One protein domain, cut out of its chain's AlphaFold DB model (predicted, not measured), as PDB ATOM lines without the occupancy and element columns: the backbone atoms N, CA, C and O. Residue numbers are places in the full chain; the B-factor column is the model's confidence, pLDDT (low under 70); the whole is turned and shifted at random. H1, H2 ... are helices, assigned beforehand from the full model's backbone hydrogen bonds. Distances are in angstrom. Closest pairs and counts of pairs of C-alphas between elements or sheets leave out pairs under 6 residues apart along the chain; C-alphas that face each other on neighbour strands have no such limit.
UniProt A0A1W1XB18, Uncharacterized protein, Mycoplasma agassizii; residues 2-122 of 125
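This is residues 2 to 122 of the 125 residues of an uncharacterized protein of Mycoplasma agassizii (UniProt A0A1W1XB18). Two very long helices, H1 and H2, make a long, narrow hairpin that touches near its turn and opens toward the far ends like a slim V, with no head or further layer. The two arms stick out free over residues 2 to 44 and 90 to 122. The printed part has 121 residues, with two named helices in the order H1, H2, no named strand, and the class all helix. It is extended, with a radius of gyration of the C-alphas of 27.1 A, and its outline is a rod spanning 96 by 25 by 21 A.

Find C-alpha 2 at (570.992, 453.140, 370.962); from there H1, residues 2 to 65, runs 92.3 A to C-alpha 65 at (561.572, 374.015, 324.375). Look next at C-alpha 69, at (553.245, 377.995, 318.023), where H2, residues 69 to 120, begins; it runs 77.0 A to C-alpha 120 at (585.222, 440.617, 349.363).

H1 and H2 form a helical hairpin, running opposite ways at a shallow tilt of 20 degrees. They touch, with 11 pairs of C-alphas within 8 A, H1 with residues 52 to 63 alone and H2 with residues 72 to 82 alone. Look at Leu 63 and Arg 72 for their closest C-alphas, 5.7 A apart. Their centres are 15.2 A apart. Along the backbones, O i to N i+4 pairs are within hydrogen-bond range in 59 of 60 cases in H1 and 46 of 48 in H2.

The two C-alphas farthest apart are those of Ile 2 and Thr 67, at 95.8 A. The printed part has no cut, and the link from H1 to H2, 3 residues, is tight. In the B-factor column you will find a mean pLDDT of 71.5 for the printed part; 53 residues are under 70, among them residues 13 to 23 and 100 to 122.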
ATOM      1  N   ILE A   2     570.009 454.229 370.789       58.12
ATOM      2  CA  ILE A   2     570.992 453.140 370.962       58.12
ATOM      3  C   ILE A   2     570.362 451.783 371.374       58.12
ATOM      4  O   ILE A   2     570.803 450.737 370.915       58.12
ATOM      5  N   ASN A   3     569.273 451.778 372.155       58.44
ATOM      6  CA  ASN A   3     568.653 450.542 372.666       58.44
ATOM      7  C   ASN A   3     567.980 449.659 371.586       58.44
ATOM      8  O   ASN A   3     567.973 448.438 371.704       58.44
ATOM      9  N   ASN A   4     567.462 450.257 370.504       59.53
ATOM     10  CA  ASN A   4     566.861 449.507 369.389       59.53
ATOM     11  C   ASN A   4     567.909 448.814 368.511       59.53
ATOM     12  O   ASN A   4     567.620 447.788 367.901       59.53
ATOM     13  N   ILE A   5     569.130 449.353 368.467       68.38
ATOM     14  CA  ILE A   5     570.228 448.788 367.678       68.38
ATOM     15  C   ILE A   5     570.712 447.482 368.319       68.38
ATOM     16  O   ILE A   5     570.887 446.488 367.619       68.38
ATOM     17  N   TYR A   6     570.831 447.430 369.650       64.62
ATOM     18  CA  TYR A   6     571.217 446.203 370.355       64.62
ATOM     19  C   TYR A   6     570.186 445.081 370.219       64.62
ATOM     20  O   TYR A   6     570.562 443.932 369.989       64.62
ATOM     21  N   GLN A   7     568.889 445.399 370.281       68.88
ATOM     22  CA  GLN A   7     567.851 444.388 370.063       68.88
ATOM     23  C   GLN A   7     567.865 443.846 368.630       68.88
ATOM     24  O   GLN A   7     567.803 442.631 368.436       68.88
ATOM     25  N   PHE A   8     568.032 444.717 367.631       70.06
ATOM     26  CA  PHE A   8     568.136 444.306 366.233       70.06
ATOM     27  C   PHE A   8     569.345 443.392 365.985       70.06
ATOM     28  O   PHE A   8     569.201 442.328 365.384       70.06
ATOM     29  N   LEU A   9     570.517 443.752 366.517       66.81
ATOM     30  CA  LEU A   9     571.726 442.934 366.400       66.81
ATOM     31  C   LEU A   9     571.578 441.583 367.117       66.81
ATOM     32  O   LEU A   9     571.948 440.556 366.552       66.81
ATOM     33  N   SER A  10     570.966 441.545 368.305       66.38
ATOM     34  CA  SER A  10     570.735 440.287 369.033       66.38
ATOM     35  C   SER A  10     569.809 439.323 368.281       66.38
ATOM     36  O   SER A  10     570.101 438.131 368.197       66.38
ATOM     37  N   ASN A  11     568.752 439.837 367.644       68.31
ATOM     38  CA  ASN A  11     567.821 439.037 366.847       68.31
ATOM     39  C   ASN A  11     568.472 438.501 365.562       68.31
ATOM     40  O   ASN A  11     568.189 437.375 365.142       68.31
ATOM     41  N   ILE A  12     569.374 439.269 364.943       70.50
ATOM     42  CA  ILE A  12     570.151 438.801 363.786       70.50
ATOM     43  C   ILE A  12     571.128 437.697 364.199       70.50
ATOM     44  O   ILE A  12     571.225 436.686 363.504       70.50
ATOM     45  N   ILE A  13     571.810 437.844 365.336       69.06
ATOM     46  CA  ILE A  13     572.767 436.845 365.832       69.06
ATOM     47  C   ILE A  13     572.045 435.543 366.208       69.06
ATOM     48  O   ILE A  13     572.440 434.475 365.743       69.06
ATOM     49  N   LEU A  14     570.933 435.622 366.949       69.25
ATOM     50  CA  LEU A  14     570.114 434.460 367.317       69.25
ATOM     51  C   LEU A  14     569.524 433.742 366.101       69.25
ATOM     52  O   LEU A  14     569.541 432.516 366.039       69.25
ATOM     53  N   SER A  15     569.032 434.485 365.106       62.94
ATOM     54  CA  SER A  15     568.497 433.878 363.881       62.94
ATOM     55  C   SER A  15     569.586 433.316 362.962       62.94
ATOM     56  O   SER A  15     569.312 432.386 362.204       62.94
ATOM     57  N   THR A  16     570.814 433.829 363.035       66.31
ATOM     58  CA  THR A  16     571.965 433.299 362.290       66.31
ATOM     59  C   THR A  16     572.502 432.018 362.928       66.31
ATOM     60  O   THR A  16     572.724 431.050 362.204       66.31
ATOM     61  N   ASP A  17     572.624 431.964 364.260       68.94
ATOM     62  CA  ASP A  17     573.014 430.748 364.994       68.94
ATOM     63  C   ASP A  17     571.937 429.657 364.866       68.94
ATOM     64  O   ASP A  17     572.236 428.505 364.551       68.94
ATOM     65  N   ALA A  18     570.655 430.034 364.965       67.56
ATOM     66  CA  ALA A  18     569.550 429.113 364.720       67.56
ATOM     67  C   ALA A  18     569.583 428.540 363.295       67.56
ATOM     68  O   ALA A  18     569.391 427.341 363.134       67.56
ATOM     69  N   ARG A  19     569.873 429.353 362.266       62.59
ATOM     70  CA  ARG A  19     570.036 428.870 360.879       62.59
ATOM     71  C   ARG A  19     571.280 428.002 360.695       62.59
ATOM     72  O   ARG A  19     571.219 427.070 359.898       62.59
ATOM     73  N   GLY A  20     572.380 428.302 361.386       67.81
ATOM     74  CA  GLY A  20     573.604 427.495 361.372       67.81
ATOM     75  C   GLY A  20     573.350 426.090 361.912       67.81
ATOM     76  O   GLY A  20     573.557 425.114 361.196       67.81
ATOM     77  N   LYS A  21     572.754 426.003 363.104       68.88
ATOM     78  CA  LYS A  21     572.372 424.732 363.737       68.88
ATOM     79  C   LYS A  21     571.284 423.979 362.971       68.88
ATOM     80  O   LYS A  21     571.313 422.755 362.912       68.88
ATOM     81  N   LEU A  22     570.345 424.689 362.335       65.19
ATOM     82  CA  LEU A  22     569.364 424.071 361.432       65.19
ATOM     83  C   LEU A  22     570.041 423.456 360.211       65.19
ATOM     84  O   LEU A  22     569.679 422.353 359.822       65.19
ATOM     85  N   LYS A  23     571.008 424.155 359.604       66.12
ATOM     86  CA  LYS A  23     571.770 423.636 358.464       66.12
ATOM     87  C   LYS A  23     572.609 422.424 358.848       66.12
ATOM     88  O   LYS A  23     572.583 421.453 358.105       66.12
ATOM     89  N   GLU A  24     573.285 422.451 359.993       70.75
ATOM     90  CA  GLU A  24     574.032 421.294 360.504       70.75
ATOM     91  C   GLU A  24     573.106 420.100 360.764       70.75
ATOM     92  O   GLU A  24     573.370 419.010 360.262       70.75
ATOM     93  N   GLY A  25     571.963 420.314 361.428       65.94
ATOM     94  CA  GLY A  25     570.976 419.256 361.662       65.94
ATOM     95  C   GLY A  25     570.329 418.726 360.375       65.94
ATOM     96  O   GLY A  25     570.119 417.526 360.236       65.94
ATOM     97  N   LEU A  26     570.051 419.593 359.394       59.41
ATOM     98  CA  LEU A  26     569.560 419.192 358.069       59.41
ATOM     99  C   LEU A  26     570.623 418.431 357.275       59.41
ATOM    100  O   LEU A  26     570.278 417.484 356.576       59.41
ATOM    101  N   GLU A  27     571.897 418.812 357.368       67.75
ATOM    102  CA  GLU A  27     572.991 418.079 356.729       67.75
ATOM    103  C   GLU A  27     573.208 416.707 357.362       67.75
ATOM    104  O   GLU A  27     573.465 415.742 356.641       67.75
ATOM    105  N   GLU A  28     573.094 416.603 358.681       69.56
ATOM    106  CA  GLU A  28     573.239 415.345 359.408       69.56
ATOM    107  C   GLU A  28     572.081 414.388 359.087       69.56
ATOM    108  O   GLU A  28     572.319 413.264 358.638       69.56
ATOM    109  N   VAL A  29     570.834 414.872 359.147       68.88
ATOM    110  CA  VAL A  29     569.638 414.105 358.749       68.88
ATOM    111  C   VAL A  29     569.664 413.754 357.256       68.88
ATOM    112  O   VAL A  29     569.272 412.653 356.862       68.88
ATOM    113  N   SER A  30     570.158 414.652 356.398       64.62
ATOM    114  CA  SER A  30     570.316 414.399 354.960       64.62
ATOM    115  C   SER A  30     571.357 413.309 354.691       64.62
ATOM    116  O   SER A  30     571.081 412.358 353.962       64.62
ATOM    117  N   LYS A  31     572.533 413.370 355.329       70.44
ATOM    118  CA  LYS A  31     573.578 412.341 355.185       70.44
ATOM    119  C   LYS A  31     573.106 410.984 355.691       70.44
ATOM    120  O   LYS A  31     573.368 409.964 355.047       70.44
ATOM    121  N   GLU A  32     572.400 410.963 356.813       70.94
ATOM    122  CA  GLU A  32     571.902 409.725 357.397       70.94
ATOM    123  C   GLU A  32     570.787 409.101 356.542       70.94
ATOM    124  O   GLU A  32     570.865 407.921 356.186       70.94
ATOM    125  N   SER A  33     569.809 409.897 356.101       68.38
ATOM    126  CA  SER A  33     568.731 409.424 355.219       68.38
ATOM    127  C   SER A  33     569.237 408.972 353.844       68.38
ATOM    128  O   SER A  33     568.809 407.923 353.357       68.38
ATOM    129  N   LEU A  34     570.201 409.680 353.247       66.44
ATOM    130  CA  LEU A  34     570.841 409.273 351.991       66.44
ATOM    131  C   LEU A  34     571.636 407.969 352.142       66.44
ATOM    132  O   LEU A  34     571.621 407.134 351.232       66.44
ATOM    133  N   LYS A  35     572.288 407.749 353.290       73.06
ATOM    134  CA  LYS A  35     573.017 406.505 353.573       73.06
ATOM    135  C   LYS A  35     572.066 405.310 353.616       73.06
ATOM    136  O   LYS A  35     572.289 404.348 352.880       73.06
ATOM    137  N   TYR A  36     570.987 405.384 354.397       70.75
ATOM    138  CA  TYR A  36     569.982 404.316 354.428       70.75
ATOM    139  C   TYR A  36     569.339 404.115 353.055       70.75
ATOM    140  O   TYR A  36     569.279 402.982 352.579       70.75
ATOM    141  N   ALA A  37     568.954 405.196 352.373       74.69
ATOM    142  CA  ALA A  37     568.388 405.121 351.031       74.69
ATOM    143  C   ALA A  37     569.323 404.390 350.057       74.69
ATOM    144  O   ALA A  37     568.878 403.476 349.369       74.69
ATOM    145  N   SER A  38     570.619 404.712 350.031       71.69
ATOM    146  CA  SER A  38     571.578 404.056 349.130       71.69
ATOM    147  C   SER A  38     571.726 402.554 349.392       71.69
ATOM    148  O   SER A  38     571.789 401.775 348.443       71.69
ATOM    149  N   ILE A  39     571.710 402.129 350.660       76.50
ATOM    150  CA  ILE A  39     571.773 400.713 351.040       76.50
ATOM    151  C   ILE A  39     570.491 399.998 350.605       76.50
ATOM    152  O   ILE A  39     570.564 398.929 349.998       76.50
ATOM    153  N   PHE A  40     569.323 400.598 350.855       77.62
ATOM    154  CA  PHE A  40     568.040 400.046 350.418       77.62
ATOM    155  C   PHE A  40     567.954 399.954 348.891       77.62
ATOM    156  O   PHE A  40     567.617 398.895 348.364       77.62
ATOM    157  N   PHE A  41     568.316 401.014 348.168       76.06
ATOM    158  CA  PHE A  41     568.340 401.006 346.707       76.06
ATOM    159  C   PHE A  41     569.349 399.997 346.158       76.06
ATOM    160  O   PHE A  41     569.031 399.310 345.191       76.06
ATOM    161  N   GLY A  42     570.518 399.844 346.785       77.06
ATOM    162  CA  GLY A  42     571.513 398.839 346.408       77.06
ATOM    163  C   GLY A  42     571.012 397.408 346.613       77.06
ATOM    164  O   GLY A  42     571.125 396.578 345.709       77.06
ATOM    165  N   ALA A  43     570.393 397.125 347.761       80.06
ATOM    166  CA  ALA A  43     569.826 395.812 348.064       80.06
ATOM    167  C   ALA A  43     568.656 395.459 347.131       80.06
ATOM    168  O   ALA A  43     568.598 394.352 346.593       80.06
ATOM    169  N   VAL A  44     567.751 396.413 346.884       82.12
ATOM    170  CA  VAL A  44     566.622 396.233 345.960       82.12
ATOM    171  C   VAL A  44     567.119 396.071 344.522       82.12
ATOM    172  O   VAL A  44     566.643 395.179 343.824       82.12
ATOM    173  N   ALA A  45     568.105 396.857 344.082       81.00
ATOM    174  CA  ALA A  45     568.688 396.723 342.747       81.00
ATOM    175  C   ALA A  45     569.348 395.352 342.545       81.00
ATOM    176  O   ALA A  45     569.138 394.721 341.509       81.00
ATOM    177  N   GLY A  46     570.083 394.859 343.549       82.75
ATOM    178  CA  GLY A  46     570.668 393.518 343.527       82.75
ATOM    179  C   GLY A  46     569.606 392.423 343.414       82.75
ATOM    180  O   GLY A  46     569.713 391.543 342.559       82.75
ATOM    181  N   LEU A  47     568.538 392.512 344.212       87.50
ATOM    182  CA  LEU A  47     567.428 391.558 344.160       87.50
ATOM    183  C   LEU A  47     566.725 391.578 342.792       87.50
ATOM    184  O   LEU A  47     566.490 390.527 342.197       87.50
ATOM    185  N   VAL A  48     566.426 392.769 342.268       85.50
ATOM    186  CA  VAL A  48     565.782 392.948 340.958       85.50
ATOM    187  C   VAL A  48     566.659 392.389 339.837       85.50
ATOM    188  O   VAL A  48     566.146 391.698 338.958       85.50
ATOM    189  N   ALA A  49     567.974 392.618 339.882       84.31
ATOM    190  CA  ALA A  49     568.907 392.070 338.901       84.31
ATOM    191  C   ALA A  49     568.887 390.534 338.890       84.31
ATOM    192  O   ALA A  49     568.770 389.929 337.823       84.31
ATOM    193  N   VAL A  50     568.921 389.899 340.066       89.06
ATOM    194  CA  VAL A  50     568.842 388.432 340.184       89.06
ATOM    195  C   VAL A  50     567.522 387.909 339.616       89.06
ATOM    196  O   VAL A  50     567.527 386.971 338.817       89.06
ATOM    197  N   VAL A  51     566.393 388.537 339.962       88.62
ATOM    198  CA  VAL A  51     565.070 388.141 339.452       88.62
ATOM    199  C   VAL A  51     564.996 388.266 337.930       88.62
ATOM    200  O   VAL A  51     564.486 387.361 337.272       88.62
ATOM    201  N   LEU A  52     565.531 389.343 337.351       84.81
ATOM    202  CA  LEU A  52     565.536 389.544 335.899       84.81
ATOM    203  C   LEU A  52     566.398 388.511 335.169       84.81
ATOM    204  O   LEU A  52     565.981 388.017 334.121       84.81
ATOM    205  N   ILE A  53     567.557 388.147 335.723       87.62
ATOM    206  CA  ILE A  53     568.430 387.111 335.152       87.62
ATOM    207  C   ILE A  53     567.726 385.753 335.183       87.62
ATOM    208  O   ILE A  53     567.632 385.083 334.152       87.62
ATOM    209  N   VAL A  54     567.183 385.362 336.339       90.00
ATOM    210  CA  VAL A  54     566.479 384.080 336.500       90.00
ATOM    211  C   VAL A  54     565.261 384.015 335.582       90.00
ATOM    212  O   VAL A  54     565.065 383.017 334.888       90.00
ATOM    213  N   ALA A  55     564.471 385.086 335.518       84.19
ATOM    214  CA  ALA A  55     563.314 385.157 334.638       84.19
ATOM    215  C   ALA A  55     563.724 385.119 333.155       84.19
ATOM    216  O   ALA A  55     563.101 384.404 332.375       84.19
ATOM    217  N   GLY A  56     564.793 385.816 332.763       82.62
ATOM    218  CA  GLY A  56     565.331 385.781 331.402       82.62
ATOM    219  C   GLY A  56     565.765 384.377 330.973       82.62
ATOM    220  O   GLY A  56     565.380 383.924 329.894       82.62
ATOM    221  N   ILE A  57     566.489 383.659 331.839       87.81
ATOM    222  CA  ILE A  57     566.892 382.265 331.596       87.81
ATOM    223  C   ILE A  57     565.657 381.364 331.512       87.81
ATOM    224  O   ILE A  57     565.515 380.616 330.547       87.81
ATOM    225  N   TYR A  58     564.736 381.462 332.474       85.44
ATOM    226  CA  TYR A  58     563.520 380.647 332.510       85.44
ATOM    227  C   TYR A  58     562.670 380.831 331.247       85.44
ATOM    228  O   TYR A  58     562.329 379.858 330.574       85.44
ATOM    229  N   TYR A  59     562.376 382.078 330.873       80.25
ATOM    230  CA  TYR A  59     561.601 382.377 329.673       80.25
ATOM    231  C   TYR A  59     562.343 381.994 328.387       80.25
ATOM    232  O   TYR A  59     561.710 381.493 327.458       80.25
ATOM    233  N   GLY A  60     563.667 382.169 328.335       78.06
ATOM    234  CA  GLY A  60     564.496 381.747 327.204       78.06
ATOM    235  C   GLY A  60     564.486 380.230 326.994       78.06
ATOM    236  O   GLY A  60     564.263 379.762 325.877       78.06
ATOM    237  N   VAL A  61     564.637 379.452 328.071       81.44
ATOM    238  CA  VAL A  61     564.573 377.981 328.036       81.44
ATOM    239  C   VAL A  61     563.169 377.501 327.658       81.44
ATOM    240  O   VAL A  61     563.020 376.619 326.809       81.44
ATOM    241  N   MET A  62     562.124 378.106 328.228       75.62
ATOM    242  CA  MET A  62     560.738 377.717 327.945       75.62
ATOM    243  C   MET A  62     560.329 378.034 326.501       75.62
ATOM    244  O   MET A  62     559.561 377.292 325.889       75.62
ATOM    245  N   LEU A  63     560.873 379.103 325.918       73.88
ATOM    246  CA  LEU A  63     560.689 379.468 324.512       73.88
ATOM    247  C   LEU A  63     561.446 378.529 323.556       73.88
ATOM    248  O   LEU A  63     560.921 378.160 322.502       73.88
ATOM    249  N   GLY A  64     562.661 378.119 323.929       71.31
ATOM    250  CA  GLY A  64     563.452 377.156 323.161       71.31
ATOM    251  C   GLY A  64     562.823 375.760 323.125       71.31
ATOM    252  O   GLY A  64     562.872 375.095 322.095       71.31
ATOM    253  N   THR A  65     562.179 375.351 324.219       76.62
ATOM    254  CA  THR A  65     561.572 374.015 324.375       76.62
ATOM    255  C   THR A  65     560.109 373.931 323.936       76.62
ATOM    256  O   THR A  65     559.595 372.832 323.737       76.62
ATOM    257  N   SER A  66     559.417 375.059 323.744       70.00
ATOM    258  CA  SER A  66     558.032 375.042 323.265       70.00
ATOM    259  C   SER A  66     557.970 374.811 321.751       70.00
ATOM    260  O   SER A  66     558.412 375.640 320.958       70.00
ATOM    261  N   THR A  67     557.394 373.675 321.356       68.44
ATOM    262  CA  THR A  67     557.094 373.287 319.963       68.44
ATOM    263  C   THR A  67     555.746 373.827 319.471       68.44
ATOM    264  O   THR A  67     555.511 373.921 318.271       68.44
ATOM    265  N   ASP A  68     554.885 374.237 320.403       76.50
ATOM    266  CA  ASP A  68     553.556 374.803 320.167       76.50
ATOM    267  C   ASP A  68     553.650 376.285 319.755       76.50
ATOM    268  O   ASP A  68     554.148 377.125 320.520       76.50
ATOM    269  N   ALA A  69     553.153 376.634 318.565       72.88
ATOM    270  CA  ALA A  69     553.245 377.995 318.023       72.88
ATOM    271  C   ALA A  69     552.509 379.033 318.894       72.88
ATOM    272  O   ALA A  69     552.986 380.157 319.067       72.88
ATOM    273  N   GLU A  70     551.389 378.642 319.501       75.75
ATOM    274  CA  GLU A  70     550.572 379.514 320.352       75.75
ATOM    275  C   GLU A  70     551.274 379.837 321.684       75.75
ATOM    276  O   GLU A  70     551.327 380.990 322.126       75.75
ATOM    277  N   LYS A  71     551.927 378.838 322.294       73.44
ATOM    278  CA  LYS A  71     552.711 379.032 323.524       73.44
ATOM    279  C   LYS A  71     553.958 379.867 323.253       73.44
ATOM    280  O   LYS A  71     554.256 380.767 324.037       73.44
ATOM    281  N   ARG A  72     554.644 379.646 322.126       69.12
ATOM    282  CA  ARG A  72     555.811 380.448 321.721       69.12
ATOM    283  C   ARG A  72     555.500 381.939 321.639       69.12
ATOM    284  O   ARG A  72     556.259 382.734 322.186       69.12
ATOM    285  N   GLN A  73     554.381 382.336 321.030       78.62
ATOM    286  CA  GLN A  73     554.017 383.758 320.948       78.62
ATOM    287  C   GLN A  73     553.795 384.391 322.329       78.62
ATOM    288  O   GLN A  73     554.211 385.529 322.568       78.62
ATOM    289  N   LYS A  74     553.205 383.640 323.268       77.00
ATOM    290  CA  LYS A  74     553.014 384.086 324.654       77.00
ATOM    291  C   LYS A  74     554.350 384.294 325.375       77.00
ATOM    292  O   LYS A  74     554.538 385.322 326.026       77.00
ATOM    293  N   TRP A  75     555.308 383.384 325.200       77.19
ATOM    294  CA  TRP A  75     556.653 383.517 325.772       77.19
ATOM    295  C   TRP A  75     557.446 384.676 325.143       77.19
ATOM    296  O   TRP A  75     558.075 385.439 325.873       77.19
ATOM    297  N   ILE A  76     557.338 384.900 323.824       77.62
ATOM    298  CA  ILE A  76     557.931 386.073 323.146       77.62
ATOM    299  C   ILE A  76     557.371 387.376 323.725       77.62
ATOM    300  O   ILE A  76     558.128 388.314 323.986       77.62
ATOM    301  N   LYS A  77     556.051 387.451 323.934       83.06
ATOM    302  CA  LYS A  77     555.405 388.633 324.521       83.06
ATOM    303  C   LYS A  77     555.926 388.902 325.933       83.06
ATOM    304  O   LYS A  77     556.231 390.050 326.248       83.06
ATOM    305  N   ASN A  78     556.087 387.859 326.746       79.25
ATOM    306  CA  ASN A  78     556.624 387.992 328.098       79.25
ATOM    307  C   ASN A  78     558.088 388.451 328.099       79.25
ATOM    308  O   ASN A  78     558.428 389.350 328.862       79.25
ATOM    309  N   ILE A  79     558.931 387.919 327.208       80.38
ATOM    310  CA  ILE A  79     560.326 388.371 327.060       80.38
ATOM    311  C   ILE A  79     560.380 389.841 326.633       80.38
ATOM    312  O   ILE A  79     561.137 390.618 327.211       80.38
ATOM    313  N   LYS A  80     559.542 390.257 325.673       82.50
ATOM    314  CA  LYS A  80     559.434 391.673 325.282       82.50
ATOM    315  C   LYS A  80     559.017 392.552 326.459       82.50
ATOM    316  O   LYS A  80     559.580 393.625 326.635       82.50
ATOM    317  N   TRP A  81     558.072 392.095 327.278       84.44
ATOM    318  CA  TRP A  81     557.621 392.840 328.454       84.44
ATOM    319  C   TRP A  81     558.702 392.970 329.533       84.44
ATOM    320  O   TRP A  81     558.844 394.019 330.164       84.44
ATOM    321  N   LEU A  82     559.507 391.923 329.697       82.56
ATOM    322  CA  LEU A  82     560.653 391.899 330.598       82.56
ATOM    323  C   LEU A  82     561.737 392.883 330.134       82.56
ATOM    324  O   LEU A  82     562.266 393.650 330.936       82.56
ATOM    325  N   LEU A  83     561.990 392.935 328.825       83.25
ATOM    326  CA  LEU A  83     562.938 393.862 328.207       83.25
ATOM    327  C   LEU A  83     562.459 395.321 328.305       83.25
ATOM    328  O   LEU A  83     563.243 396.204 328.641       83.25
ATOM    329  N   VAL A  84     561.160 395.571 328.111       86.88
ATOM    330  CA  VAL A  84     560.547 396.893 328.335       86.88
ATOM    331  C   VAL A  84     560.658 397.314 329.801       86.88
ATOM    332  O   VAL A  84     561.030 398.453 330.074       86.88
ATOM    333  N   SER A  85     560.401 396.407 330.748       82.69
ATOM    334  CA  SER A  85     560.549 396.703 332.182       82.69
ATOM    335  C   SER A  85     561.992 397.040 332.548       82.69
ATOM    336  O   SER A  85     562.231 397.975 333.307       82.69
ATOM    337  N   PHE A  86     562.965 396.335 331.969       83.94
ATOM    338  CA  PHE A  86     564.381 396.633 332.175       83.94
ATOM    339  C   PHE A  86     564.755 398.041 331.689       83.94
ATOM    340  O   PHE A  86     565.385 398.805 332.421       83.94
ATOM    341  N   VAL A  87     564.304 398.423 330.490       88.12
ATOM    342  CA  VAL A  87     564.522 399.773 329.947       88.12
ATOM    343  C   VAL A  87     563.818 400.838 330.797       88.12
ATOM    344  O   VAL A  87     564.401 401.883 331.072       88.12
ATOM    345  N   ALA A  88     562.599 400.574 331.272       86.31
ATOM    346  CA  ALA A  88     561.873 401.497 332.144       86.31
ATOM    347  C   ALA A  88     562.608 401.740 333.473       86.31
ATOM    348  O   ALA A  88     562.726 402.887 333.905       86.31
ATOM    349  N   ILE A  89     563.157 400.685 334.086       85.06
ATOM    350  CA  ILE A  89     563.967 400.800 335.307       85.06
ATOM    351  C   ILE A  89     565.198 401.669 335.042       85.06
ATOM    352  O   ILE A  89     565.455 402.582 335.822       85.06
ATOM    353  N   LEU A  90     565.912 401.453 333.931       84.12
ATOM    354  CA  LEU A  90     567.074 402.266 333.551       84.12
ATOM    355  C   LEU A  90     566.727 403.748 333.369       84.12
ATOM    356  O   LEU A  90     567.477 404.609 333.824       84.12
ATOM    357  N   ILE A  91     565.587 404.054 332.744       85.56
ATOM    358  CA  ILE A  91     565.127 405.437 332.554       85.56
ATOM    359  C   ILE A  91     564.830 406.094 333.905       85.56
ATOM    360  O   ILE A  91     565.295 407.203 334.158       85.56
ATOM    361  N   ILE A  92     564.097 405.410 334.789       84.44
ATOM    362  CA  ILE A  92     563.780 405.920 336.133       84.44
ATOM    363  C   ILE A  92     565.066 406.153 336.934       84.44
ATOM    364  O   ILE A  92     565.215 407.193 337.576       84.44
ATOM    365  N   TRP A  93     566.023 405.228 336.858       83.25
ATOM    366  CA  TRP A  93     567.316 405.351 337.531       83.25
ATOM    367  C   TRP A  93     568.159 406.514 336.988       83.25
ATOM    368  O   TRP A  93     568.753 407.280 337.754       83.25
ATOM    369  N   GLY A  94     568.177 406.689 335.664       78.56
ATOM    370  CA  GLY A  94     568.852 407.806 335.006       78.56
ATOM    371  C   GLY A  94     568.237 409.155 335.382       78.56
ATOM    372  O   GLY A  94     568.960 410.092 335.720       78.56
ATOM    373  N   LEU A  95     566.904 409.244 335.410       78.50
ATOM    374  CA  LEU A  95     566.186 410.448 335.830       78.50
ATOM    375  C   LEU A  95     566.424 410.775 337.309       78.50
ATOM    376  O   LEU A  95     566.658 411.935 337.640       78.50
ATOM    377  N   ALA A  96     566.437 409.772 338.190       75.00
ATOM    378  CA  ALA A  96     566.758 409.972 339.603       75.00
ATOM    379  C   ALA A  96     568.167 410.562 339.786       75.00
ATOM    380  O   ALA A  96     568.352 411.509 340.551       75.00
ATOM    381  N   SER A  97     569.144 410.069 339.019       70.19
ATOM    382  CA  SER A  97     570.524 410.573 339.045       70.19
ATOM    383  C   SER A  97     570.622 412.024 338.563       70.19
ATOM    384  O   SER A  97     571.350 412.826 339.150       70.19
ATOM    385  N   LEU A  98     569.851 412.390 337.533       72.94
ATOM    386  CA  LEU A  98     569.782 413.764 337.030       72.94
ATOM    387  C   LEU A  98     569.153 414.725 338.042       72.94
ATOM    388  O   LEU A  98     569.664 415.826 338.223       72.94
ATOM    389  N   ILE A  99     568.084 414.313 338.725       70.94
ATOM    390  CA  ILE A  99     567.426 415.137 339.751       70.94
ATOM    391  C   ILE A  99     568.376 415.371 340.930       70.94
ATOM    392  O   ILE A  99     568.533 416.508 341.370       70.94
ATOM    393  N   ILE A 100     569.069 414.331 341.399       68.31
ATOM    394  CA  ILE A 100     570.069 414.453 342.471       68.31
ATOM    395  C   ILE A 100     571.226 415.366 342.031       68.31
ATOM    396  O   ILE A 100     571.652 416.238 342.788       68.31
ATOM    397  N   GLY A 101     571.702 415.219 340.791       61.94
ATOM    398  CA  GLY A 101     572.732 416.086 340.215       61.94
ATOM    399  C   GLY A 101     572.297 417.550 340.107       61.94
ATOM    400  O   GLY A 101     573.072 418.444 340.441       61.94
ATOM    401  N   ALA A 102     571.048 417.804 339.712       66.00
ATOM    402  CA  ALA A 102     570.488 419.148 339.622       66.00
ATOM    403  C   ALA A 102     570.314 419.792 341.007       66.00
ATOM    404  O   ALA A 102     570.696 420.944 341.194       66.00
ATOM    405  N   VAL A 103     569.812 419.047 341.997       62.62
ATOM    406  CA  VAL A 103     569.668 419.534 343.379       62.62
ATOM    407  C   VAL A 103     571.033 419.868 343.987       62.62
ATOM    408  O   VAL A 103     571.199 420.949 344.550       62.62
ATOM    409  N   ASN A 104     572.038 419.008 343.797       58.53
ATOM    410  CA  ASN A 104     573.407 419.276 344.250       58.53
ATOM    411  C   ASN A 104     574.050 420.452 343.494       58.53
ATOM    412  O   ASN A 104     574.758 421.255 344.098       58.53
ATOM    413  N   GLY A 105     573.781 420.590 342.194       57.09
ATOM    414  CA  GLY A 105     574.268 421.701 341.373       57.09
ATOM    415  C   GLY A 105     573.694 423.056 341.797       57.09
ATOM    416  O   GLY A 105     574.439 424.031 341.889       57.09
ATOM    417  N   VAL A 106     572.401 423.113 342.126       55.94
ATOM    418  CA  VAL A 106     571.737 424.329 342.628       55.94
ATOM    419  C   VAL A 106     572.211 424.675 344.047       55.94
ATOM    420  O   VAL A 106     572.514 425.834 344.318       55.94
ATOM    421  N   PHE A 107     572.384 423.684 344.929       50.91
ATOM    422  CA  PHE A 107     572.939 423.913 346.273       50.91
ATOM    423  C   PHE A 107     574.408 424.369 346.254       50.91
ATOM    424  O   PHE A 107     574.818 425.179 347.086       50.91
ATOM    425  N   SER A 108     575.207 423.894 345.292       49.69
ATOM    426  CA  SER A 108     576.619 424.281 345.158       49.69
ATOM    427  C   SER A 108     576.793 425.742 344.709       49.69
ATOM    428  O   SER A 108     577.755 426.406 345.103       49.69
ATOM    429  N   GLN A 109     575.836 426.280 343.945       46.41
ATOM    430  CA  GLN A 109     575.841 427.682 343.506       46.41
ATOM    431  C   GLN A 109     575.648 428.654 344.682       46.41
ATOM    432  O   GLN A 109     576.354 429.662 344.763       46.41
ATOM    433  N   GLU A 110     574.779 428.338 345.646       45.19
ATOM    434  CA  GLU A 110     574.536 429.222 346.797       45.19
ATOM    435  C   GLU A 110     575.737 429.329 347.751       45.19
ATOM    436  O   GLU A 110     576.022 430.409 348.277       45.19
ATOM    437  N   ILE A 111     576.484 428.238 347.960       51.31
ATOM    438  CA  ILE A 111     577.664 428.255 348.843       51.31
ATOM    439  C   ILE A 111     578.794 429.084 348.217       51.31
ATOM    440  O   ILE A 111     579.445 429.869 348.912       51.31
ATOM    441  N   LYS A 112     578.985 428.983 346.897       47.69
ATOM    442  CA  LYS A 112     580.046 429.711 346.190       47.69
ATOM    443  C   LYS A 112     579.792 431.221 346.158       47.69
ATOM    444  O   LYS A 112     580.706 431.993 346.446       47.69
ATOM    445  N   VAL A 113     578.552 431.649 345.902       54.19
ATOM    446  CA  VAL A 113     578.174 433.076 345.914       54.19
ATOM    447  C   VAL A 113     578.333 433.681 347.311       54.19
ATOM    448  O   VAL A 113     578.856 434.786 347.447       54.19
ATOM    449  N   LYS A 114     577.969 432.943 348.367       49.41
ATOM    450  CA  LYS A 114     578.137 433.421 349.745       49.41
ATOM    451  C   LYS A 114     579.616 433.538 350.137       49.41
ATOM    452  O   LYS A 114     579.971 434.528 350.761       49.41
ATOM    453  N   SER A 115     580.485 432.609 349.726       51.44
ATOM    454  CA  SER A 115     581.935 432.718 349.987       51.44
ATOM    455  C   SER A 115     582.573 433.944 349.322       51.44
ATOM    456  O   SER A 115     583.274 434.699 349.982       51.44
ATOM    457  N   LEU A 116     582.222 434.228 348.063       56.75
ATOM    458  CA  LEU A 116     582.721 435.390 347.319       56.75
ATOM    459  C   LEU A 116     582.278 436.731 347.922       56.75
ATOM    460  O   LEU A 116     583.041 437.692 347.899       56.75
ATOM    461  N   ILE A 117     581.065 436.808 348.479       60.16
ATOM    462  CA  ILE A 117     580.586 438.020 349.160       60.16
ATOM    463  C   ILE A 117     581.294 438.215 350.509       60.16
ATOM    464  O   ILE A 117     581.631 439.346 350.848       60.16
ATOM    465  N   PHE A 118     581.537 437.145 351.275       57.09
ATOM    466  CA  PHE A 118     582.221 437.236 352.572       57.09
ATOM    467  C   PHE A 118     583.723 437.518 352.434       57.09
ATOM    468  O   PHE A 118     584.245 438.319 353.208       57.09
ATOM    469  N   ASP A 119     584.394 436.954 351.425       58.28
ATOM    470  CA  ASP A 119     585.802 437.259 351.151       58.28
ATOM    471  C   ASP A 119     585.975 438.716 350.715       58.28
ATOM    472  O   ASP A 119     586.853 439.408 351.218       58.28
ATOM    473  N   ASN A 120     585.096 439.243 349.856       54.69
ATOM    474  CA  ASN A 120     585.222 440.617 349.363       54.69
ATOM    475  C   ASN A 120     584.856 441.688 350.412       54.69
ATOM    476  O   ASN A 120     585.191 442.857 350.244       54.69
ATOM    477  N   HIS A 121     584.184 441.304 351.502       50.31
ATOM    478  CA  HIS A 121     583.810 442.216 352.589       50.31
ATOM    479  C   HIS A 121     584.833 442.250 353.742       50.31
ATOM    480  O   HIS A 121     584.704 443.088 354.637       50.31
ATOM    481  N   LEU A 122     585.849 441.376 353.715       54.22
ATOM    482  CA  LEU A 122     586.965 441.337 354.673       54.22
ATOM    483  C   LEU A 122     588.185 442.178 354.243       54.22
ATOM    484  O   LEU A 122     589.114 442.316 355.029       54.22
TER     485      LEU A 122